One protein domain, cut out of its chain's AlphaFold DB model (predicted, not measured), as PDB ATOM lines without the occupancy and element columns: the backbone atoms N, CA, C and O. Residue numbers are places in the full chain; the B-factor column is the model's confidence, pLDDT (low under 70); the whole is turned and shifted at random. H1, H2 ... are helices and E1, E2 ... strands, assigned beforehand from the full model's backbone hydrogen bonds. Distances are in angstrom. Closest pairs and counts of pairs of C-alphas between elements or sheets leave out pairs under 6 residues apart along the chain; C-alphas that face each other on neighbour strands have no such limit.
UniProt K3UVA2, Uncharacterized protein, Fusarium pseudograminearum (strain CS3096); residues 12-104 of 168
ATOM      1  N   SER A  12      -3.335  40.218  70.439       78.38
ATOM      2  CA  SER A  12      -3.745  38.920  70.970       78.38
ATOM      3  C   SER A  12      -5.205  39.012  71.419       78.38
ATOM      4  O   SER A  12      -5.518  39.885  72.238       78.38
ATOM      5  N   PRO A  13      -6.108  38.166  70.893       82.62
ATOM      6  CA  PRO A  13      -7.462  38.073  71.414       82.62
ATOM      7  C   PRO A  13      -7.467  37.337  72.758       82.62
ATOM      8  O   PRO A  13      -6.771  36.339  72.924       82.62
ATOM      9  N   LEU A  14      -8.279  37.822  73.691       85.81
ATOM     10  CA  LEU A  14      -8.684  37.103  74.893       85.81
ATOM     11  C   LEU A  14     -10.151  36.720  74.751       85.81
ATOM     12  O   LEU A  14     -11.010  37.603  74.702       85.81
ATOM     13  N   ASP A  15     -10.420  35.422  74.687       88.25
ATOM     14  CA  ASP A  15     -11.758  34.886  74.476       88.25
ATOM     15  C   ASP A  15     -12.375  34.443  75.801       88.25
ATOM     16  O   ASP A  15     -11.938  33.485  76.444       88.25
ATOM     17  N   PHE A  16     -13.440  35.128  76.198       86.50
ATOM     18  CA  PHE A  16     -14.168  34.849  77.424       86.50
ATOM     19  C   PHE A  16     -15.503  34.191  77.103       86.50
ATOM     20  O   PHE A  16     -16.280  34.694  76.290       86.50
ATOM     21  N   THR A  17     -15.793  33.091  77.794       89.81
ATOM     22  CA  THR A  17     -17.116  32.458  77.805       89.81
ATOM     23  C   THR A  17     -17.643  32.465  79.232       89.81
ATOM     24  O   THR A  17     -17.107  31.796  80.110       89.81
ATOM     25  N   LEU A  18     -18.675  33.267  79.468       85.38
ATOM     26  CA  LEU A  18     -19.330  33.447  80.754       85.38
ATOM     27  C   LEU A  18     -20.477  32.447  80.910       85.38
ATOM     28  O   LEU A  18     -21.168  32.112  79.948       85.38
ATOM     29  N   LYS A  19     -20.719  32.005  82.146       86.38
ATOM     30  CA  LYS A  19     -21.870  31.155  82.476       86.38
ATOM     31  C   LYS A  19     -23.198  31.910  82.352       86.38
ATOM     32  O   LYS A  19     -24.165  31.369  81.831       86.38
ATOM     33  N   ASP A  20     -23.212  33.148  82.837       85.94
ATOM     34  CA  ASP A  20     -24.367  34.040  82.867       85.94
ATOM     35  C   ASP A  20     -23.991  35.376  82.193       85.94
ATOM     36  O   ASP A  20     -22.802  35.722  82.170       85.94
ATOM     37  N   PRO A  21     -24.954  36.136  81.633       88.38
ATOM     38  CA  PRO A  21     -24.665  37.426  81.012       88.38
ATOM     39  C   PRO A  21     -23.984  38.409  81.980       88.38
ATOM     40  O   PRO A  21     -24.232  38.368  83.191       88.38
ATOM     41  N   PRO A  22     -23.129  39.313  81.474       87.31
ATOM     42  CA  PRO A  22     -22.370  40.218  82.316       87.31
ATOM     43  C   PRO A  22     -23.292  41.226  83.002       87.31
ATOM     44  O   PRO A  22     -24.133  41.875  82.379       87.31
ATOM     45  N   ALA A  23     -23.084  41.394  84.305       88.00
ATOM     46  CA  ALA A  23     -23.819  42.359  85.103       88.00
ATOM     47  C   ALA A  23     -23.239  43.772  84.922       88.00
ATOM     48  O   ALA A  23     -22.022  43.970  84.980       88.00
ATOM     49  N   ILE A  24     -24.106  44.768  84.731       89.06
ATOM     50  CA  ILE A  24     -23.692  46.154  84.484       89.06
ATOM     51  C   ILE A  24     -23.710  46.933  85.794       89.06
ATOM     52  O   ILE A  24     -24.725  47.014  86.486       89.06
ATOM     53  N   ILE A  25     -22.566  47.527  86.125       90.94
ATOM     54  CA  ILE A  25     -22.415  48.422  87.270       90.94
ATOM     55  C   ILE A  25     -22.397  49.858  86.747       90.94
ATOM     56  O   ILE A  25     -21.706  50.166  85.775       90.94
ATOM     57  N   VAL A  26     -23.149  50.738  87.406       90.69
ATOM     58  CA  VAL A  26     -23.156  52.187  87.154       90.69
ATOM     59  C   VAL A  26     -22.874  52.952  88.442       90.69
ATOM     60  O   VAL A  26     -23.052  52.386  89.523       90.69
ATOM     61  N   PRO A  27     -22.460  54.232  88.374       91.88
ATOM     62  CA  PRO A  27     -22.359  55.071  89.562       91.88
ATOM     63  C   PRO A  27     -23.673  55.090  90.351       91.88
ATOM     64  O   PRO A  27     -24.758  55.138  89.769       91.88
ATOM     65  N   SER A  28     -23.581  55.101  91.677       89.75
ATOM     66  CA  SER A  28     -24.735  55.178  92.583       89.75
ATOM     67  C   SER A  28     -25.611  56.412  92.321       89.75
ATOM     68  O   SER A  28     -26.832  56.345  92.447       89.75
ATOM     69  N   SER A  29     -24.998  57.512  91.873       86.31
ATOM     70  CA  SER A  29     -25.655  58.766  91.490       86.31
ATOM     71  C   SER A  29     -26.382  58.724  90.139       86.31
ATOM     72  O   SER A  29     -27.040  59.700  89.776       86.31
ATOM     73  N   ALA A  30     -26.278  57.631  89.375       86.62
ATOM     74  CA  ALA A  30     -26.965  57.499  88.097       86.62
ATOM     75  C   ALA A  30     -28.486  57.389  88.296       86.62
ATOM     76  O   ALA A  30     -28.983  56.487  88.984       86.62
ATOM     77  N   LEU A  31     -29.223  58.301  87.656       83.38
ATOM     78  CA  LEU A  31     -30.683  58.275  87.613       83.38
ATOM     79  C   LEU A  31     -31.170  57.089  86.779       83.38
ATOM     80  O   LEU A  31     -30.604  56.769  85.734       83.38
ATOM     81  N   GLU A  32     -32.226  56.447  87.266       78.06
ATOM     82  CA  GLU A  32     -32.855  55.299  86.627       78.06
ATOM     83  C   GLU A  32     -34.188  55.727  85.991       78.06
ATOM     84  O   GLU A  32     -34.919  56.503  86.611       78.06
ATOM     85  N   PRO A  33     -34.517  55.268  84.771       78.88
ATOM     86  CA  PRO A  33     -33.731  54.380  83.912       78.88
ATOM     87  C   PRO A  33     -32.512  55.077  83.292       78.88
ATOM     88  O   PRO A  33     -32.571  56.253  82.918       78.88
ATOM     89  N   VAL A  34     -31.407  54.336  83.145       79.75
ATOM     90  CA  VAL A  34     -30.199  54.859  82.493       79.75
ATOM     91  C   VAL A  34     -30.530  55.172  81.039       79.75
ATOM     92  O   VAL A  34     -30.766  54.283  80.223       79.75
ATOM     93  N   SER A  35     -30.581  56.463  80.732       77.88
ATOM     94  CA  SER A  35     -30.961  56.985  79.426       77.88
ATOM     95  C   SER A  35     -29.853  57.860  78.854       77.88
ATOM     96  O   SER A  35     -29.040  58.451  79.570       77.88
ATOM     97  N   ALA A  36     -29.803  57.920  77.524       75.25
ATOM     98  CA  ALA A  36     -28.835  58.731  76.807       75.25
ATOM     99  C   ALA A  36     -29.085  60.214  77.110       75.25
ATOM    100  O   ALA A  36     -30.035  60.808  76.607       75.25
ATOM    101  N   THR A  37     -28.213  60.833  77.904       70.56
ATOM    102  CA  THR A  37     -28.275  62.278  78.187       70.56
ATOM    103  C   THR A  37     -27.750  63.123  77.029       70.56
ATOM    104  O   THR A  37     -28.065  64.310  76.939       70.56
ATOM    105  N   ARG A  38     -26.949  62.544  76.123       76.19
ATOM    106  CA  ARG A  38     -26.388  63.236  74.954       76.19
ATOM    107  C   ARG A  38     -26.787  62.537  73.656       76.19
ATOM    108  O   ARG A  38     -26.978  61.327  73.623       76.19
ATOM    109  N   ARG A  39     -26.849  63.292  72.550       68.31
ATOM    110  CA  ARG A  39     -27.256  62.759  71.231       68.31
ATOM    111  C   ARG A  39     -26.458  61.528  70.782       68.31
ATOM    112  O   ARG A  39     -27.044  60.641  70.186       68.31
ATOM    113  N   HIS A  40     -25.164  61.458  71.095       71.12
ATOM    114  CA  HIS A  40     -24.284  60.359  70.668       71.12
ATOM    115  C   HIS A  40     -24.185  59.204  71.676       71.12
ATOM    116  O   HIS A  40     -23.603  58.175  71.365       71.12
ATOM    117  N   SER A  41     -24.739  59.342  72.888       80.69
ATOM    118  CA  SER A  41     -24.676  58.266  73.889       80.69
ATOM    119  C   SER A  41     -25.720  57.174  73.660       80.69
ATOM    120  O   SER A  41     -25.706  56.177  74.371       80.69
ATOM    121  N   ARG A  42     -26.637  57.358  72.701       82.06
ATOM    122  CA  ARG A  42     -27.670  56.368  72.388       82.06
ATOM    123  C   ARG A  42     -27.055  55.087  71.836       82.06
ATOM    124  O   ARG A  42     -27.242  54.042  72.440       82.06
ATOM    125  N   ASP A  43     -26.231  55.205  70.802       85.56
ATOM    126  CA  ASP A  43     -25.574  54.058  70.164       85.56
ATOM    127  C   ASP A  43     -24.671  53.307  71.160       85.56
ATOM    128  O   ASP A  43     -24.608  52.080  71.176       85.56
ATOM    129  N   ILE A  44     -24.020  54.042  72.067       88.25
ATOM    130  CA  ILE A  44     -23.195  53.457  73.132       88.25
ATOM    131  C   ILE A  44     -24.064  52.696  74.143       88.25
ATOM    132  O   ILE A  44     -23.728  51.586  74.536       88.25
ATOM    133  N   LEU A  45     -25.191  53.258  74.580       87.69
ATOM    134  CA  LEU A  45     -26.075  52.556  75.512       87.69
ATOM    135  C   LEU A  45     -26.756  51.346  74.871       87.69
ATOM    136  O   LEU A  45     -26.947  50.340  75.550       87.69
ATOM    137  N   ASP A  46     -27.089  51.424  73.586       87.12
ATOM    138  CA  ASP A  46     -27.666  50.306  72.845       87.12
ATOM    139  C   ASP A  46     -26.632  49.178  72.673       87.12
ATOM    140  O   ASP A  46     -26.937  48.024  72.966       87.12
ATOM    141  N   THR A  47     -25.372  49.500  72.360       90.38
ATOM    142  CA  THR A  47     -24.288  48.498  72.322       90.38
ATOM    143  C   THR A  47     -23.985  47.891  73.693       90.38
ATOM    144  O   THR A  47     -23.789  46.681  73.787       90.38
ATOM    145  N   ILE A  48     -24.009  48.678  74.776       90.94
ATOM    146  CA  ILE A  48     -23.871  48.154  76.149       90.94
ATOM    147  C   ILE A  48     -25.049  47.237  76.504       90.94
ATOM    148  O   ILE A  48     -24.846  46.192  77.120       90.94
ATOM    149  N   ARG A  49     -26.275  47.600  76.112       89.69
ATOM    150  CA  ARG A  49     -27.475  46.772  76.307       89.69
ATOM    151  C   ARG A  49     -27.378  45.452  75.550       89.69
ATOM    152  O   ARG A  49     -27.849  44.430  76.039       89.69
ATOM    153  N   ASP A  50     -26.819  45.464  74.350       89.81
ATOM    154  CA  ASP A  50     -26.617  44.236  73.592       89.81
ATOM    155  C   ASP A  50     -25.512  43.386  74.216       89.81
ATOM    156  O   ASP A  50     -25.720  42.192  74.429       89.81
ATOM    157  N   LEU A  51     -24.411  44.005  74.646       89.38
ATOM    158  CA  LEU A  51     -23.344  43.327  75.381       89.38
ATOM    159  C   LEU A  51     -23.846  42.690  76.687       89.38
ATOM    160  O   LEU A  51     -23.423  41.586  77.020       89.38
ATOM    161  N   SER A  52     -24.791  43.317  77.398       90.56
ATOM    162  CA  SER A  52     -25.354  42.778  78.648       90.56
ATOM    163  C   SER A  52     -26.192  41.508  78.464       90.56
ATOM    164  O   SER A  52     -26.648  40.934  79.448       90.56
ATOM    165  N   LYS A  53     -26.439  41.080  77.221       91.00
ATOM    166  CA  LYS A  53     -27.148  39.834  76.887       91.00
ATOM    167  C   LYS A  53     -26.197  38.740  76.401       91.00
ATOM    168  O   LYS A  53     -26.610  37.591  76.266       91.00
ATOM    169  N   VAL A  54     -24.954  39.096  76.086       91.50
ATOM    170  CA  VAL A  54     -23.980  38.209  75.450       91.50
ATOM    171  C   VAL A  54     -23.156  37.494  76.515       91.50
ATOM    172  O   VAL A  54     -22.706  38.107  77.474       91.50
ATOM    173  N   THR A  55     -22.920  36.198  76.334       91.06
ATOM    174  CA  THR A  55     -22.074  35.387  77.225       91.06
ATOM    175  C   THR A  55     -20.682  35.121  76.658       91.06
ATOM    176  O   THR A  55     -19.797  34.719  77.404       91.06
ATOM    177  N   THR A  56     -20.454  35.371  75.369       91.31
ATOM    178  CA  THR A  56     -19.152  35.182  74.718       91.31
ATOM    179  C   THR A  56     -18.611  36.512  74.220       91.31
ATOM    180  O   THR A  56     -19.253  37.174  73.409       91.31
ATOM    181  N   LEU A  57     -17.430  36.906  74.682       88.56
ATOM    182  CA  LEU A  57     -16.820  38.182  74.312       88.56
ATOM    183  C   LEU A  57     -15.316  38.024  74.100       88.56
ATOM    184  O   LEU A  57     -14.647  37.341  74.870       88.56
ATOM    185  N   SER A  58     -14.805  38.687  73.066       88.81
ATOM    186  CA  SER A  58     -13.387  38.693  72.712       88.81
ATOM    187  C   SER A  58     -12.816  40.089  72.930       88.81
ATOM    188  O   SER A  58     -13.326  41.067  72.377       88.81
ATOM    189  N   ILE A  59     -11.762  40.195  73.734       86.44
ATOM    190  CA  ILE A  59     -11.068  41.460  74.006       86.44
ATOM    191  C   ILE A  59      -9.724  41.427  73.287       86.44
ATOM    192  O   ILE A  59      -8.895  40.563  73.552       86.44
ATOM    193  N   TYR A  60      -9.496  42.377  72.382       85.81
ATOM    194  CA  TYR A  60      -8.238  42.486  71.647       85.81
ATOM    195  C   TYR A  60      -7.301  43.445  72.369       85.81
ATOM    196  O   TYR A  60      -7.644  44.608  72.587       85.81
ATOM    197  N   ILE A  61      -6.120  42.953  72.722       81.25
ATOM    198  CA  ILE A  61      -5.073  43.739  73.377       81.25
ATOM    199  C   ILE A  61      -3.865  43.776  72.448       81.25
ATOM    200  O   ILE A  61      -3.503  42.764  71.847       81.25
ATOM    201  N   GLU A  62      -3.243  44.944  72.305       81.12
ATOM    202  CA  GLU A  62      -2.011  45.080  71.531       81.12
ATOM    203  C   GLU A  62      -0.882  44.274  72.198       81.12
ATOM    204  O   GLU A  62      -0.586  44.435  73.380       81.12
ATOM    205  N   ALA A  63      -0.246  43.374  71.441       65.56
ATOM    206  CA  ALA A  63       0.626  42.320  71.971       65.56
ATOM    207  C   ALA A  63       1.940  42.822  72.581       65.56
ATOM    208  O   ALA A  63       2.687  42.023  73.139       65.56
ATOM    209  N   CYS A  64       2.254  44.112  72.471       62.81
ATOM    210  CA  CYS A  64       3.415  44.675  73.152       62.81
ATOM    211  C   CYS A  64       3.217  44.744  74.675       62.81
ATOM    212  O   CYS A  64       4.211  44.700  75.394       62.81
ATOM    213  N   ASP A  65       1.966  44.759  75.150       63.41
ATOM    214  CA  ASP A  65       1.635  45.048  76.551       63.41
ATOM    215  C   ASP A  65       0.767  43.971  77.226       63.41
ATOM    216  O   ASP A  65       0.290  44.180  78.341       63.41
ATOM    217  N   ALA A  66       0.535  42.820  76.586       66.56
ATOM    218  CA  ALA A  66      -0.301  41.762  77.153       66.56
ATOM    219  C   ALA A  66       0.522  40.833  78.074       66.56
ATOM    220  O   ALA A  66       1.321  40.039  77.569       66.56
ATOM    221  N   PRO A  67       0.361  40.886  79.413       76.75
ATOM    222  CA  PRO A  67       0.979  39.904  80.295       76.75
ATOM    223  C   PRO A  67       0.420  38.502  80.033       76.75
ATOM    224  O   PRO A  67      -0.777  38.332  79.802       76.75
ATOM    225  N   ASN A  68       1.284  37.489  80.138       78.38
ATOM    226  CA  ASN A  68       0.916  36.079  79.946       78.38
ATOM    227  C   ASN A  68      -0.228  35.632  80.879       78.38
ATOM    228  O   ASN A  68      -1.038  34.792  80.501       78.38
ATOM    229  N   GLU A  69      -0.332  36.252  82.059       85.00
ATOM    230  CA  GLU A  69      -1.378  36.018  83.064       85.00
ATOM    231  C   GLU A  69      -2.799  36.246  82.519       85.00
ATOM    232  O   GLU A  69      -3.766  35.697  83.042       85.00
ATOM    233  N   LEU A  70      -2.958  37.042  81.457       82.69
ATOM    234  CA  LEU A  70      -4.266  37.286  80.849       82.69
ATOM    235  C   LEU A  70      -4.846  36.044  80.180       82.69
ATOM    236  O   LEU A  70      -6.065  35.868  80.206       82.69
ATOM    237  N   GLN A  71      -3.995  35.187  79.614       84.19
ATOM    238  CA  GLN A  71      -4.456  33.923  79.053       84.19
ATOM    239  C   GLN A  71      -4.939  32.994  80.168       84.19
ATOM    240  O   GLN A  71      -6.026  32.433  80.057       84.19
ATOM    241  N   ASP A  72      -4.202  32.926  81.282       86.62
ATOM    242  CA  ASP A  72      -4.607  32.154  82.462       86.62
ATOM    243  C   ASP A  72      -5.956  32.645  83.015       86.62
ATOM    244  O   ASP A  72      -6.809  31.844  83.403       86.62
ATOM    245  N   ILE A  73      -6.189  33.965  83.009       86.50
ATOM    246  CA  ILE A  73      -7.481  34.557  83.378       86.50
ATOM    247  C   ILE A  73      -8.573  34.131  82.388       86.50
ATOM    248  O   ILE A  73      -9.647  33.722  82.827       86.50
ATOM    249  N   SER A  74      -8.316  34.201  81.078       84.62
ATOM    250  CA  SER A  74      -9.257  33.775  80.028       84.62
ATOM    251  C   SER A  74      -9.690  32.322  80.225       84.62
ATOM    252  O   SER A  74     -10.886  32.017  80.262       84.62
ATOM    253  N   ASP A  75      -8.718  31.438  80.446       85.69
ATOM    254  CA  ASP A  75      -8.938  30.010  80.645       85.69
ATOM    255  C   ASP A  75      -9.696  29.744  81.951       85.69
ATOM    256  O   ASP A  75     -10.634  28.943  81.976       85.69
ATOM    257  N   ALA A  76      -9.350  30.447  83.035       86.06
ATOM    258  CA  ALA A  76     -10.056  30.341  84.308       86.06
ATOM    259  C   ALA A  76     -11.512  30.836  84.217       86.06
ATOM    260  O   ALA A  76     -12.397  30.261  84.864       86.06
ATOM    261  N   VAL A  77     -11.785  31.865  83.402       83.81
ATOM    262  CA  VAL A  77     -13.151  32.337  83.121       83.81
ATOM    263  C   VAL A  77     -13.918  31.274  82.347       83.81
ATOM    264  O   VAL A  77     -15.011  30.905  82.776       83.81
ATOM    265  N   GLY A  78     -13.338  30.736  81.271       80.38
ATOM    266  CA  GLY A  78     -13.964  29.683  80.465       80.38
ATOM    267  C   GLY A  78     -14.234  28.393  81.249       80.38
ATOM    268  O   GLY A  78     -15.230  27.714  81.007       80.38
ATOM    269  N   GLN A  79     -13.399  28.083  82.242       84.62
ATOM    270  CA  GLN A  79     -13.599  26.959  83.164       84.62
ATOM    271  C   GLN A  79     -14.611  27.255  84.285       84.62
ATOM    272  O   GLN A  79     -14.921  26.369  85.084       84.62
ATOM    273  N   GLY A  80     -15.133  28.483  84.376       78.69
ATOM    274  CA  GLY A  80     -16.086  28.881  85.411       78.69
ATOM    275  C   GLY A  80     -15.496  28.888  86.824       78.69
ATOM    276  O   GLY A  80     -16.236  28.741  87.795       78.69
ATOM    277  N   LEU A  81     -14.173  29.047  86.955       79.19
ATOM    278  CA  LEU A  81     -13.469  29.024  88.245       79.19
ATOM    279  C   LEU A  81     -13.690  30.302  89.068       79.19
ATOM    280  O   LEU A  81     -13.394  30.339  90.264       79.19
ATOM    281  N   PHE A  82     -14.228  31.353  88.448       74.19
ATOM    282  CA  PHE A  82     -14.579  32.583  89.141       74.19
ATOM    283  C   PHE A  82     -15.892  32.416  89.891       74.19
ATOM    284  O   PHE A  82     -16.963  32.227  89.316       74.19
ATOM    285  N   THR A  83     -15.807  32.545  91.210       68.00
ATOM    286  CA  THR A  83     -16.992  32.681  92.049       68.00
ATOM    287  C   THR A  83     -17.414  34.144  92.095       68.00
ATOM    288  O   THR A  83     -16.585  35.055  92.162       68.00
ATOM    289  N   SER A  84     -18.726  34.375  92.074       64.50
ATOM    290  CA  SER A  84     -19.304  35.658  92.461       64.50
ATOM    291  C   SER A  84     -18.878  35.938  93.904       64.50
ATOM    292  O   SER A  84     -19.430  35.385  94.854       64.50
ATOM    293  N   CYS A  85     -17.829  36.739  94.091       56.97
ATOM    294  CA  CYS A  85     -17.489  37.219  95.420       56.97
ATOM    295  C   CYS A  85     -18.603  38.168  95.886       56.97
ATOM    296  O   CYS A  85     -19.202  38.883  95.077       56.97
ATOM    297  N   ASN A  86     -18.909  38.168  97.190       62.78
ATOM    298  CA  ASN A  86     -19.804  39.158  97.786       62.78
ATOM    299  C   ASN A  86     -19.140  40.536  97.639       62.78
ATOM    300  O   ASN A  86     -18.289  40.946  98.427       62.78
ATOM    301  N   THR A  87     -19.464  41.200  96.535       74.31
ATOM    302  CA  THR A  87     -18.754  42.361  96.000       74.31
ATOM    303  C   THR A  87     -19.358  43.666  96.471       74.31
ATOM    304  O   THR A  87     -18.926  44.705  95.997       74.31
ATOM    305  N   GLN A  88     -20.307  43.673  97.411       80.69
ATOM    306  CA  GLN A  88     -20.982  44.911  97.820       80.69
ATOM    307  C   GLN A  88     -19.987  45.997  98.246       80.69
ATOM    308  O   GLN A  88     -20.076  47.125  97.767       80.69
ATOM    309  N   HIS A  89     -18.972  45.647  99.042       82.88
ATOM    310  CA  HIS A  89     -17.901  46.580  99.406       82.88
ATOM    311  C   HIS A  89     -17.042  47.001  98.206       82.88
ATOM    312  O   HIS A  89     -16.685  48.171  98.081       82.88
ATOM    313  N   GLN A  90     -16.734  46.074  97.294       85.81
ATOM    314  CA  GLN A  90     -15.951  46.383  96.096       85.81
ATOM    315  C   GLN A  90     -16.714  47.307  95.143       85.81
ATOM    316  O   GLN A  90     -16.124  48.241  94.607       85.81
ATOM    317  N   ILE A  91     -18.014  47.070  94.963       88.12
ATOM    318  CA  ILE A  91     -18.941  47.883  94.176       88.12
ATOM    319  C   ILE A  91     -19.071  49.264  94.828       88.12
ATOM    320  O   ILE A  91     -18.907  50.269  94.141       88.12
ATOM    321  N   ALA A  92     -19.272  49.336  96.147       86.56
ATOM    322  CA  ALA A  92     -19.343  50.593  96.896       86.56
ATOM    323  C   ALA A  92     -18.033  51.406  96.853       86.56
ATOM    324  O   ALA A  92     -18.064  52.624  96.981       86.56
ATOM    325  N   SER A  93     -16.886  50.766  96.615       89.38
ATOM    326  CA  SER A  93     -15.601  51.454  96.433       89.38
ATOM    327  C   SER A  93     -15.344  51.929  94.992       89.38
ATOM    328  O   SER A  93     -14.360  52.639  94.760       89.38
ATOM    329  N   LYS A  94     -16.166  51.545  94.002       88.94
ATOM    330  CA  LYS A  94     -15.974  51.970  92.602       88.94
ATOM    331  C   LYS A  94     -16.241  53.473  92.422       88.94
ATOM    332  O   LYS A  94     -16.771  54.147  93.303       88.94
ATOM    333  N   TYR A  95     -15.858  53.996  91.255       90.44
ATOM    334  CA  TYR A  95     -16.079  55.392  90.846       90.44
ATOM    335  C   TYR A  95     -15.492  56.425  91.820       90.44
ATOM    336  O   TYR A  95     -16.151  57.394  92.183       90.44
ATOM    337  N   GLY A  96     -14.256  56.200  92.280       87.69
ATOM    338  CA  GLY A  96     -13.573  57.121  93.195       87.69
ATOM    339  C   GLY A  96     -14.202  57.197  94.590       87.69
ATOM    340  O   GLY A  96     -14.100  58.232  95.238       87.69
ATOM    341  N   GLY A  97     -14.878  56.132  95.040       87.19
ATOM    342  CA  GLY A  97     -15.549  56.078  96.344       87.19
ATOM    343  C   GLY A  97     -16.994  56.586  96.349       87.19
ATOM    344  O   GLY A  97     -17.646  56.528  97.386       87.19
ATOM    345  N   VAL A  98     -17.527  57.035  95.205       88.88
ATOM    346  CA  VAL A  98     -18.962  57.360  95.045       88.88
ATOM    347  C   VAL A  98     -19.829  56.096  95.143       88.88
ATOM    348  O   VAL A  98     -21.005  56.150  95.509       88.88
ATOM    349  N   GLY A  99     -19.237  54.945  94.831       91.75
ATOM    350  CA  GLY A  99     -19.894  53.655  94.843       91.75
ATOM    351  C   GLY A  99     -20.711  53.392  93.596       91.75
ATOM    352  O   GLY A  99     -21.139  54.296  92.877       91.75
ATOM    353  N   GLY A 100     -20.863  52.108  93.309       91.25
ATOM    354  CA  GLY A 100     -21.663  51.607  92.212       91.25
ATOM    355  C   GLY A 100     -22.978  51.000  92.679       91.25
ATOM    356  O   GLY A 100     -23.167  50.691  93.856       91.25
ATOM    357  N   LYS A 101     -23.867  50.775  91.722       91.06
ATOM    358  CA  LYS A 101     -25.024  49.895  91.856       91.06
ATOM    359  C   LYS A 101     -25.132  49.012  90.621       91.06
ATOM    360  O   LYS A 101     -24.709  49.413  89.536       91.06
ATOM    361  N   LEU A 102     -25.680  47.818  90.804       89.25
ATOM    362  CA  LEU A 102     -26.047  46.939  89.702       89.25
ATOM    363  C   LEU A 102     -27.350  47.426  89.082       89.25
ATOM    364  O   LEU A 102     -28.265  47.819  89.805       89.25
ATOM    365  N   ILE A 103     -27.419  47.388  87.759       88.12
ATOM    366  CA  ILE A 103     -28.643  47.665  87.016       88.12
ATOM    367  C   ILE A 103     -28.889  46.566  85.994       88.12
ATOM    368  O   ILE A 103     -27.950  45.974  85.458       88.12
ATOM    369  N   ASP A 104     -30.163  46.339  85.703       85.50
ATOM    370  CA  ASP A 104     -30.578  45.480  84.608       85.50
ATOM    371  C   ASP A 104     -30.933  46.339  83.389       85.50
ATOM    372  O   ASP A 104     -31.934  47.055  83.373       85.50
TER     373      ASP A 104
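Overview. This is residues 12 to 104 of the 168 residues of an uncharacterized protein of Fusarium pseudograminearum (strain CS3096) (UniProt K3UVA2). The model is a loose, open frame round a hollow middle: at one end the strand pair E1 and E3 with H2 packed on E1, at the other the shorter pair E2 and E4 with the small H3 packed on E4. H1, the longest helix, touches no other helix, and residues 37 to 43 stick out. The printed part has 93 residues, with three named helices and four named strands in the order E1 E2 H1 E3 H2 H3 E4; both sheets are antiparallel and the class is mixed, helices and strands. The radius of gyration of the C-alphas is 15.5 A, and the spans are 39 by 31 by 26 A.

Arrangement. Start at E1, residues 12 to 17, and E3, residues 56 to 62, antiparallel at 160 degrees, where N 14 and O 59 are 2.8 A apart, within hydrogen-bond range. Look next at H2, residues 69 to 78: its closest C-alphas to E1 are those of Gly 78 and Thr 17, 5.0 A apart. E2, residues 24 to 27, and E4, residues 100 to 103, are antiparallel at 137 degrees, with N 101 and O 26 at 2.8 A, within hydrogen-bond range. H3, residues 88 to 92, comes closest to E4 at the C-alphas of Ile 91 and Gly 100, 5.0 A apart. H1, residues 41 to 51, is apart from E1 and E4, among others. In H1, H2 and H3 every O i to N i+4 pair is within hydrogen-bond range.

Along the chain. Find C-alpha 12 at (-3.745, 38.920, 70.970); from there E1 runs 16.3 A. E3 runs 20.0 A, H1 15.1 A and H2 14.3 A. E4 ends at C-alpha 103, (-28.643, 47.665, 87.016).

Size, cuts and confidence. The C-alphas farthest apart are those of Arg 39 and Leu 81, 40.2 A. The printed part has no cut. The link from E2 to H1 is long, with 13 residues. The pLDDT is under 70 at residues 39, 63 to 66 and 83 to 86.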